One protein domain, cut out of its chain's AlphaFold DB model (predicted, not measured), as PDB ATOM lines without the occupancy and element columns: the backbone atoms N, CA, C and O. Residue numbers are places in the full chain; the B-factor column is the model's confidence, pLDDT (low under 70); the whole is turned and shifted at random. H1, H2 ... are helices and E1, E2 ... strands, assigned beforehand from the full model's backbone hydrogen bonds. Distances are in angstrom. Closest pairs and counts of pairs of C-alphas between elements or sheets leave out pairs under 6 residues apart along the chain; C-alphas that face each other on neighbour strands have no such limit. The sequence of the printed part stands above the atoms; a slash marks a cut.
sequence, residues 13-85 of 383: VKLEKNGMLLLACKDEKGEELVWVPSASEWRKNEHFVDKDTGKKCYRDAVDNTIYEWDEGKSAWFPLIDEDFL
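AT A GLANCE: This is residues 13 to 85 of the 383 residues of the protein "Hypothetical protein" of Notodromas monacha (UniProt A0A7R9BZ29). Two small, strongly twisted sheets, E1 to E4 and E5 to E8, are joined where edge strand E4 runs on into edge strand E5, so that E4 and E5 make one long base. From the two ends of this base the other strands rise to the same side as the arms of an open U, with a gap between E1 and E8; the short helix H1 closes the printed part away from both sheets. The printed part has 73 residues, with eight named strands followed by one named helix, and its class is mostly strand. Each sheet is antiparallel, in the order E1 - E2 - E3 - E4 and E5 - E6 - E7 - E8. The whole is only just compact, close to loose, with a radius of gyration of the C-alphas of 13.0 A and spans of 33 by 30 by 21 A.

HOW THE PARTS SIT: The first sheet is a meander, each strand the antiparallel neighbour of the one before: E1, residues 13 to 17, E2, residues 20 to 26, E3, residues 32 to 36, and E4, residues 41 to 44. Its strands' lines turn by 100 degrees from edge to edge. In the hairpin of E1 and E2, N 15 and O 22 are 3.0 A apart, within hydrogen-bond range. The pairing of E2 is staggered, with E1 over residues 20 to 24 and with E3 over residues 24 to 26. In the hairpin of E2 and E3, N 33 and O 25 are 2.8 A apart. In the hairpin of E3 and E4, N 34 and O 43 are 3.0 A apart. E4 runs on into E5, residues 46 to 49, across a break of 1 residue, at 18 degrees; the two meet only through their link. The second sheet is also a meander, of E5, E6, residues 56 to 59, E7, residues 66 to 70, and E8, residues 75 to 78. N 57 and O 48 of E6 and E5 are 2.8 A apart, N 67 and O 58 of E7 and E6 2.8 A, and N 68 and O 77 of E7 and E8 2.8 A. E1 and E8 are apart. H1, residues 82 to 85, is on neither sheet; it is too short for an O i to N i+4 pair, and its one O i to N i+3 pair is within range.

IN THESE COORDINATES: E1 begins at C-alpha 13, (-53.970, 26.580, 1.064). E2, the longest strand by residues, measures 19.4 A from first to last C-alpha, E7 13.1 A, E3 12.9 A and E1 12.5 A. E5 begins at C-alpha 46, (-46.629, 8.997, -0.537). H1 ends at C-alpha 85, (-25.594, 14.928, -0.387).

THE WHOLE: The C-alphas of Glu 28 and Leu 85, the two farthest apart, are 37.7 A apart. The printed part has no cut, and no link is long. Residues 16 to 21 stand free. The mean pLDDT of the printed part is 70.7; residues 13 to 32, 37, 39 and 81 to 84 are under 70.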
ATOM      1  N   VAL A  13     -54.999  26.126   0.125       57.94
ATOM      2  CA  VAL A  13     -53.970  26.580   1.064       57.94
ATOM      3  C   VAL A  13     -52.703  26.910   0.281       57.94
ATOM      4  O   VAL A  13     -52.208  26.107  -0.515       57.94
ATOM      5  N   LYS A  14     -52.173  28.120   0.490       56.31
ATOM      6  CA  LYS A  14     -50.837  28.488   0.008       56.31
ATOM      7  C   LYS A  14     -49.807  27.910   0.969       56.31
ATOM      8  O   LYS A  14     -49.817  28.257   2.147       56.31
ATOM      9  N   LEU A  15     -48.923  27.066   0.455       57.62
ATOM     10  CA  LEU A  15     -47.780  26.532   1.187       57.62
ATOM     11  C   LEU A  15     -46.498  27.133   0.632       57.62
ATOM     12  O   LEU A  15     -46.335  27.260  -0.578       57.62
ATOM     13  N   GLU A  16     -45.582  27.498   1.517       50.41
ATOM     14  CA  GLU A  16     -44.265  28.007   1.148       50.41
ATOM     15  C   GLU A  16     -43.231  26.952   1.560       50.41
ATOM     16  O   GLU A  16     -43.027  26.705   2.749       50.41
ATOM     17  N   LYS A  17     -42.627  26.269   0.579       57.78
ATOM     18  CA  LYS A  17     -41.578  25.257   0.794       57.78
ATOM     19  C   LYS A  17     -40.332  25.658   0.009       57.78
ATOM     20  O   LYS A  17     -40.429  25.957  -1.176       57.78
ATOM     21  N   ASN A  18     -39.165  25.695   0.659       52.16
ATOM     22  CA  ASN A  18     -37.873  26.043   0.040       52.16
ATOM     23  C   ASN A  18     -37.886  27.361  -0.775       52.16
ATOM     24  O   ASN A  18     -37.224  27.475  -1.802       52.16
ATOM     25  N   GLY A  19     -38.666  28.360  -0.334       47.31
ATOM     26  CA  GLY A  19     -38.822  29.647  -1.032       47.31
ATOM     27  C   GLY A  19     -39.710  29.601  -2.283       47.31
ATOM     28  O   GLY A  19     -39.782  30.586  -3.017       47.31
ATOM     29  N   MET A  20     -40.389  28.478  -2.533       48.22
ATOM     30  CA  MET A  20     -41.331  28.291  -3.630       48.22
ATOM     31  C   MET A  20     -42.766  28.209  -3.091       48.22
ATOM     32  O   MET A  20     -43.067  27.448  -2.169       48.22
ATOM     33  N   LEU A  21     -43.659  29.013  -3.675       53.50
ATOM     34  CA  LEU A  21     -45.089  29.003  -3.367       53.50
ATOM     35  C   LEU A  21     -45.760  27.836  -4.095       53.50
ATOM     36  O   LEU A  21     -45.830  27.816  -5.325       53.50
ATOM     37  N   LEU A  22     -46.272  26.884  -3.326       61.19
ATOM     38  CA  LEU A  22     -47.025  25.732  -3.800       61.19
ATOM     39  C   LEU A  22     -48.515  25.909  -3.489       61.19
ATOM     40  O   LEU A  22     -48.906  26.476  -2.465       61.19
ATOM     41  N   LEU A  23     -49.353  25.414  -4.400       63.78
ATOM     42  CA  LEU A  23     -50.796  25.304  -4.197       63.78
ATOM     43  C   LEU A  23     -51.087  23.899  -3.674       63.78
ATOM     44  O   LEU A  23     -50.757  22.919  -4.347       63.78
ATOM     45  N   ALA A  24     -51.701  23.812  -2.496       67.81
ATOM     46  CA  ALA A  24     -52.193  22.556  -1.949       67.81
ATOM     47  C   ALA A  24     -53.705  22.609  -1.741       67.81
ATOM     48  O   ALA A  24     -54.290  23.683  -1.558       67.81
ATOM     49  N   CYS A  25     -54.329  21.438  -1.764       66.25
ATOM     50  CA  CYS A  25     -55.747  21.299  -1.492       66.25
ATOM     51  C   CYS A  25     -56.066  19.955  -0.833       66.25
ATOM     52  O   CYS A  25     -55.366  18.980  -1.073       66.25
ATOM     53  N   LYS A  26     -57.132  19.886  -0.034       66.56
ATOM     54  CA  LYS A  26     -57.616  18.631   0.562       66.56
ATOM     55  C   LYS A  26     -58.717  17.998  -0.285       66.56
ATOM     56  O   LYS A  26     -59.544  18.720  -0.844       66.56
ATOM     57  N   ASP A  27     -58.710  16.672  -0.400       64.12
ATOM     58  CA  ASP A  27     -59.817  15.910  -0.987       64.12
ATOM     59  C   ASP A  27     -60.953  15.659   0.033       64.12
ATOM     60  O   ASP A  27     -60.840  16.001   1.211       64.12
ATOM     61  N   GLU A  28     -62.073  15.063  -0.402       56.34
ATOM     62  CA  GLU A  28     -63.241  14.766   0.459       56.34
ATOM     63  C   GLU A  28     -62.931  13.804   1.621       56.34
ATOM     64  O   GLU A  28     -63.719  13.690   2.558       56.34
ATOM     65  N   LYS A  29     -61.785  13.112   1.574       60.84
ATOM     66  CA  LYS A  29     -61.304  12.220   2.634       60.84
ATOM     67  C   LYS A  29     -60.307  12.913   3.569       60.84
ATOM     68  O   LYS A  29     -59.846  12.291   4.523       60.84
ATOM     69  N   GLY A  30     -60.018  14.195   3.335       59.84
ATOM     70  CA  GLY A  30     -59.079  14.997   4.113       59.84
ATOM     71  C   GLY A  30     -57.613  14.797   3.722       59.84
ATOM     72  O   GLY A  30     -56.741  15.257   4.458       59.84
ATOM     73  N   GLU A  31     -57.325  14.138   2.597       66.94
ATOM     74  CA  GLU A  31     -55.959  13.884   2.130       66.94
ATOM     75  C   GLU A  31     -55.414  15.094   1.355       66.94
ATOM     76  O   GLU A  31     -56.101  15.664   0.504       66.94
ATOM     77  N   GLU A  32     -54.174  15.499   1.645       67.75
ATOM     78  CA  GLU A  32     -53.533  16.662   1.018       67.75
ATOM     79  C   GLU A  32     -52.945  16.320  -0.362       67.75
ATOM     80  O   GLU A  32     -52.118  15.419  -0.520       67.75
ATOM     81  N   LEU A  33     -53.373  17.077  -1.370       74.31
ATOM     82  CA  LEU A  33     -52.899  17.054  -2.748       74.31
ATOM     83  C   LEU A  33     -52.011  18.271  -3.006       74.31
ATOM     84  O   LEU A  33     -52.379  19.395  -2.653       74.31
ATOM     85  N   VAL A  34     -50.884  18.064  -3.687       73.69
ATOM     86  CA  VAL A  34     -49.959  19.134  -4.084       73.69
ATOM     87  C   VAL A  34     -49.938  19.251  -5.606       73.69
ATOM     88  O   VAL A  34     -49.888  18.253  -6.330       73.69
ATOM     89  N   TRP A  35     -50.003  20.486  -6.106       76.81
ATOM     90  CA  TRP A  35     -49.869  20.767  -7.532       76.81
ATOM     91  C   TRP A  35     -48.408  20.633  -7.974       76.81
ATOM     92  O   TRP A  35     -47.544  21.336  -7.450       76.81
ATOM     93  N   VAL A  36     -48.138  19.782  -8.971       74.62
ATOM     94  CA  VAL A  36     -46.800  19.573  -9.545       74.62
ATOM     95  C   VAL A  36     -46.683  20.351 -10.867       74.62
ATOM     96  O   VAL A  36     -47.233  19.913 -11.883       74.62
ATOM     97  N   PRO A  37     -45.964  21.494 -10.920       68.25
ATOM     98  CA  PRO A  37     -45.945  22.352 -12.111       68.25
ATOM     99  C   PRO A  37     -45.305  21.703 -13.343       68.25
ATOM    100  O   PRO A  37     -45.740  21.958 -14.462       68.25
ATOM    101  N   SER A  38     -44.292  20.852 -13.147       70.25
ATOM    102  CA  SER A  38     -43.567  20.177 -14.234       70.25
ATOM    103  C   SER A  38     -44.432  19.169 -14.994       70.25
ATOM    104  O   SER A  38     -44.263  19.009 -16.200       70.25
ATOM    105  N   ALA A  39     -45.376  18.524 -14.304       69.06
ATOM    106  CA  ALA A  39     -46.293  17.534 -14.866       69.06
ATOM    107  C   ALA A  39     -47.710  18.089 -15.114       69.06
ATOM    108  O   ALA A  39     -48.513  17.433 -15.769       69.06
ATOM    109  N   SER A  40     -48.010  19.310 -14.644       74.81
ATOM    110  CA  SER A  40     -49.334  19.948 -14.735       74.81
ATOM    111  C   SER A  40     -50.473  19.082 -14.176       74.81
ATOM    112  O   SER A  40     -51.568  19.038 -14.740       74.81
ATOM    113  N   GLU A  41     -50.219  18.396 -13.061       77.19
ATOM    114  CA  GLU A  41     -51.184  17.513 -12.406       77.19
ATOM    115  C   GLU A  41     -51.109  17.597 -10.875       77.19
ATOM    116  O   GLU A  41     -50.105  18.023 -10.298       77.19
ATOM    117  N   TRP A  42     -52.196  17.190 -10.216       74.44
ATOM    118  CA  TRP A  42     -52.271  17.060  -8.761       74.44
ATOM    119  C   TRP A  42     -51.809  15.665  -8.349       74.44
ATOM    120  O   TRP A  42     -52.358  14.673  -8.833       74.44
ATOM    121  N   ARG A  43     -50.836  15.580  -7.439       76.88
ATOM    122  CA  ARG A  43     -50.343  14.305  -6.902       76.88
ATOM    123  C   ARG A  43     -50.497  14.253  -5.384       76.88
ATOM    124  O   ARG A  43     -50.492  15.284  -4.712       76.88
ATOM    125  N   LYS A  44     -50.655  13.034  -4.865       77.19
ATOM    126  CA  LYS A  44     -50.650  12.741  -3.425       77.19
ATOM    127  C   LYS A  44     -49.211  12.542  -2.966       77.19
ATOM    128  O   LYS A  44     -48.420  11.953  -3.701       77.19
ATOM    129  N   ASN A  45     -48.897  13.002  -1.761       75.25
ATOM    130  CA  ASN A  45     -47.641  12.638  -1.114       75.25
ATOM    131  C   ASN A  45     -47.722  11.179  -0.654       75.25
ATOM    132  O   ASN A  45     -48.730  10.747  -0.092       75.25
ATOM    133  N   GLU A  46     -46.668  10.411  -0.907       74.94
ATOM    134  CA  GLU A  46     -46.629   8.997  -0.537       74.94
ATOM    135  C   GLU A  46     -46.131   8.865   0.900       74.94
ATOM    136  O   GLU A  46     -44.963   9.124   1.180       74.94
ATOM    137  N   HIS A  47     -47.013   8.465   1.815       76.75
ATOM    138  CA  HIS A  47     -46.653   8.176   3.202       76.75
ATOM    139  C   HIS A  47     -46.215   6.717   3.346       76.75
ATOM    140  O   HIS A  47     -46.919   5.803   2.914       76.75
ATOM    141  N   PHE A  48     -45.082   6.491   3.999       77.50
ATOM    142  CA  PHE A  48     -44.572   5.159   4.307       77.50
ATOM    143  C   PHE A  48     -43.891   5.156   5.677       77.50
ATOM    144  O   PHE A  48     -43.587   6.202   6.242       77.50
ATOM    145  N   VAL A  49     -43.693   3.971   6.246       76.00
ATOM    146  CA  VAL A  49     -42.911   3.806   7.474       76.00
ATOM    147  C   VAL A  49     -41.560   3.259   7.062       76.00
ATOM    148  O   VAL A  49     -41.502   2.247   6.355       76.00
ATOM    149  N   ASP A  50     -40.499   3.949   7.456       74.50
ATOM    150  CA  ASP A  50     -39.149   3.485   7.187       74.50
ATOM    151  C   ASP A  50     -38.883   2.181   7.957       74.50
ATOM    152  O   ASP A  50     -39.229   2.049   9.135       74.50
ATOM    153  N   LYS A  51     -38.329   1.182   7.266       70.12
ATOM    154  CA  LYS A  51     -38.154  -0.175   7.802       70.12
ATOM    155  C   LYS A  51     -37.023  -0.248   8.820       70.12
ATOM    156  O   LYS A  51     -37.092  -1.093   9.709       70.12
ATOM    157  N   ASP A  52     -36.032   0.629   8.694       70.00
ATOM    158  CA  ASP A  52     -34.836   0.621   9.536       70.00
ATOM    159  C   ASP A  52     -35.029   1.455  10.808       70.00
ATOM    160  O   ASP A  52     -34.639   1.037  11.899       70.00
ATOM    161  N   THR A  53     -35.691   2.609  10.700       71.50
ATOM    162  CA  THR A  53     -35.909   3.515  11.840       71.50
ATOM    163  C   THR A  53     -37.291   3.383  12.488       71.50
ATOM    164  O   THR A  53     -37.488   3.854  13.609       71.50
ATOM    165  N   GLY A  54     -38.263   2.753  11.816       74.56
ATOM    166  CA  GLY A  54     -39.645   2.617  12.294       74.56
ATOM    167  C   GLY A  54     -40.432   3.933  12.335       74.56
ATOM    168  O   GLY A  54     -41.546   3.970  12.865       74.56
ATOM    169  N   LYS A  55     -39.868   5.022  11.802       81.12
ATOM    170  CA  LYS A  55     -40.465   6.358  11.843       81.12
ATOM    171  C   LYS A  55     -41.371   6.605  10.642       81.12
ATOM    172  O   LYS A  55     -41.236   5.991   9.583       81.12
ATOM    173  N   LYS A  56     -42.344   7.502  10.825       82.62
ATOM    174  CA  LYS A  56     -43.268   7.905   9.757       82.62
ATOM    175  C   LYS A  56     -42.528   8.822   8.792       82.62
ATOM    176  O   LYS A  56     -42.028   9.859   9.220       82.62
ATOM    177  N   CYS A  57     -42.531   8.469   7.514       82.81
ATOM    178  CA  CYS A  57     -41.928   9.240   6.437       82.81
ATOM    179  C   CYS A  57     -42.975   9.602   5.373       82.81
ATOM    180  O   CYS A  57     -43.992   8.919   5.218       82.81
ATOM    181  N   TYR A  58     -42.747  10.681   4.626       79.56
ATOM    182  CA  TYR A  58     -43.469  10.933   3.379       79.56
ATOM    183  C   TYR A  58     -42.526  11.392   2.274       79.56
ATOM    184  O   TYR A  58     -41.575  12.125   2.532       79.56
ATOM    185  N   ARG A  59     -42.798  10.975   1.036       79.88
ATOM    186  CA  ARG A  59     -42.114  11.467  -0.163       79.88
ATOM    187  C   ARG A  59     -42.941  12.582  -0.789       79.88
ATOM    188  O   ARG A  59     -44.121  12.382  -1.093       79.88
ATOM    189  N   ASP A  60     -42.334  13.753  -0.955       77.69
ATOM    190  CA  ASP A  60     -42.973  14.899  -1.599       77.69
ATOM    191  C   ASP A  60     -43.047  14.675  -3.118       77.69
ATOM    192  O   ASP A  60     -42.071  14.297  -3.765       77.69
ATOM    193  N   ALA A  61     -44.227  14.881  -3.698       73.62
ATOM    194  CA  ALA A  61     -44.479  14.599  -5.107       73.62
ATOM    195  C   ALA A  61     -43.842  15.616  -6.077       73.62
ATOM    196  O   ALA A  61     -43.830  15.373  -7.288       73.62
ATOM    197  N   VAL A  62     -43.352  16.757  -5.574       72.12
ATOM    198  CA  VAL A  62     -42.762  17.827  -6.398       72.12
ATOM    199  C   VAL A  62     -41.282  17.577  -6.689       72.12
ATOM    200  O   VAL A  62     -40.857  17.692  -7.838       72.12
ATOM    201  N   ASP A  63     -40.501  17.249  -5.661       71.44
ATOM    202  CA  ASP A  63     -39.039  17.137  -5.716       71.44
ATOM    203  C   ASP A  63     -38.518  15.734  -5.353       71.44
ATOM    204  O   ASP A  63     -37.320  15.487  -5.455       71.44
ATOM    205  N   ASN A  64     -39.413  14.799  -5.002       72.25
ATOM    206  CA  ASN A  64     -39.097  13.470  -4.473       72.25
ATOM    207  C   ASN A  64     -38.281  13.487  -3.169       72.25
ATOM    208  O   ASN A  64     -37.764  12.441  -2.771       72.25
ATOM    209  N   THR A  65     -38.198  14.626  -2.475       76.88
ATOM    210  CA  THR A  65     -37.529  14.710  -1.174       76.88
ATOM    211  C   THR A  65     -38.330  13.916  -0.144       76.88
ATOM    212  O   THR A  65     -39.556  14.036  -0.052       76.88
ATOM    213  N   ILE A  66     -37.642  13.086   0.636       81.06
ATOM    214  CA  ILE A  66     -38.243  12.302   1.714       81.06
ATOM    215  C   ILE A  66     -38.163  13.117   3.003       81.06
ATOM    216  O   ILE A  66     -37.120  13.679   3.327       81.06
ATOM    217  N   TYR A  67     -39.264  13.192   3.741       81.25
ATOM    218  CA  TYR A  67     -39.340  13.836   5.045       81.25
ATOM    219  C   TYR A  67     -39.661  12.805   6.122       81.25
ATOM    220  O   TYR A  67     -40.537  11.968   5.927       81.25
ATOM    221  N   GLU A  68     -39.011  12.916   7.273       84.19
ATOM    222  CA  GLU A  68     -39.217  12.111   8.475       84.19
ATOM    223  C   GLU A  68     -39.973  12.925   9.537       84.19
ATOM    224  O   GLU A  68     -39.722  14.120   9.728       84.19
ATOM    225  N   TRP A  69     -40.926  12.297  10.227       83.06
ATOM    226  CA  TRP A  69     -41.648  12.912  11.339       83.06
ATOM    227  C   TRP A  69     -40.854  12.803  12.642       83.06
ATOM    228  O   TRP A  69     -40.616  11.701  13.140       83.06
ATOM    229  N   ASP A  70     -40.524  13.947  13.240       80.38
ATOM    230  CA  ASP A  70     -39.949  14.018  14.585       80.38
ATOM    231  C   ASP A  70     -41.076  14.233  15.612       80.38
ATOM    232  O   ASP A  70     -41.676  15.311  15.685       80.38
ATOM    233  N   GLU A  71     -41.375  13.211  16.423       75.94
ATOM    234  CA  GLU A  71     -42.403  13.286  17.474       75.94
ATOM    235  C   GLU A  71     -42.069  14.317  18.562       75.94
ATOM    236  O   GLU A  71     -42.975  14.950  19.104       75.94
ATOM    237  N   GLY A  72     -40.783  14.545  18.847       74.31
ATOM    238  CA  GLY A  72     -40.344  15.496  19.868       74.31
ATOM    239  C   GLY A  72     -40.551  16.953  19.455       74.31
ATOM    240  O   GLY A  72     -40.775  17.812  20.307       74.31
ATOM    241  N   LYS A  73     -40.508  17.235  18.149       75.12
ATOM    242  CA  LYS A  73     -40.691  18.586  17.591       75.12
ATOM    243  C   LYS A  73     -42.028  18.782  16.881       75.12
ATOM    244  O   LYS A  73     -42.332  19.908  16.495       75.12
ATOM    245  N   SER A  74     -42.822  17.718  16.730       74.94
ATOM    246  CA  SER A  74     -44.108  17.722  16.019       74.94
ATOM    247  C   SER A  74     -44.021  18.395  14.642       74.94
ATOM    248  O   SER A  74     -44.884  19.187  14.262       74.94
ATOM    249  N   ALA A  75     -42.942  18.108  13.913       75.38
ATOM    250  CA  ALA A  75     -42.655  18.692  12.611       75.38
ATOM    251  C   ALA A  75     -41.959  17.677  11.693       75.38
ATOM    252  O   ALA A  75     -41.288  16.752  12.152       75.38
ATOM    253  N   TRP A  76     -42.123  17.877  10.386       78.25
ATOM    254  CA  TRP A  76     -41.480  17.083   9.341       78.25
ATOM    255  C   TRP A  76     -40.101  17.655   9.000       78.25
ATOM    256  O   TRP A  76     -39.996  18.841   8.683       78.25
ATOM    257  N   PHE A  77     -39.063  16.820   9.016       77.56
ATOM    258  CA  PHE A  77     -37.689  17.192   8.668       77.56
ATOM    259  C   PHE A  77     -37.222  16.433   7.420       77.56
ATOM    260  O   PHE A  77     -37.519  15.250   7.304       77.56
ATOM    261  N   PRO A  78     -36.518  17.079   6.474       81.12
ATOM    262  CA  PRO A  78     -36.006  16.400   5.287       81.12
ATOM    263  C   PRO A  78     -34.927  15.384   5.681       81.12
ATOM    264  O   PRO A  78     -34.012  15.711   6.439       81.12
ATOM    265  N   LEU A  79     -35.040  14.166   5.159       76.81
ATOM    266  CA  LEU A  79     -34.048  13.113   5.325       76.81
ATOM    267  C   LEU A  79     -32.871  13.409   4.382       76.81
ATOM    268  O   LEU A  79     -33.045  13.552   3.171       76.81
ATOM    269  N   ILE A  80     -31.680  13.589   4.950       70.56
ATOM    270  CA  ILE A  80     -30.461  13.889   4.192       70.56
ATOM    271  C   ILE A  80     -29.835  12.553   3.779       70.56
ATOM    272  O   ILE A  80     -28.960  12.037   4.470       70.56
ATOM    273  N   ASP A  81     -30.302  11.997   2.665       67.75
ATOM    274  CA  ASP A  81     -29.759  10.757   2.100       67.75
ATOM    275  C   ASP A  81     -28.445  11.002   1.329       67.75
ATOM    276  O   ASP A  81     -28.149  12.130   0.915       67.75
ATOM    277  N   GLU A  82     -27.656   9.946   1.087       62.41
ATOM    278  CA  GLU A  82     -26.422  10.014   0.279       62.41
ATOM    279  C   GLU A  82     -26.669  10.630  -1.107       62.41
ATOM    280  O   GLU A  82     -25.856  11.423  -1.583       62.41
ATOM    281  N   ASP A  83     -27.829  10.360  -1.712       63.62
ATOM    282  CA  ASP A  83     -28.242  10.955  -2.985       63.62
ATOM    283  C   ASP A  83     -28.498  12.470  -2.870       63.62
ATOM    284  O   ASP A  83     -28.148  13.233  -3.775       63.62
ATOM    285  N   PHE A  84     -29.048  12.944  -1.745       65.38
ATOM    286  CA  PHE A  84     -29.237  14.377  -1.489       65.38
ATOM    287  C   PHE A  84     -27.888  15.080  -1.300       65.38
ATOM    288  O   PHE A  84     -27.650  16.143  -1.881       65.38
ATOM    289  N   LEU A  85     -26.975  14.466  -0.539       71.06
ATOM    290  CA  LEU A  85     -25.594  14.928  -0.387       71.06
ATOM    291  C   LEU A  85     -24.857  14.953  -1.732       71.06
ATOM    292  O   LEU A  85     -24.178  15.937  -2.026       71.06
TER     293      LEU A  85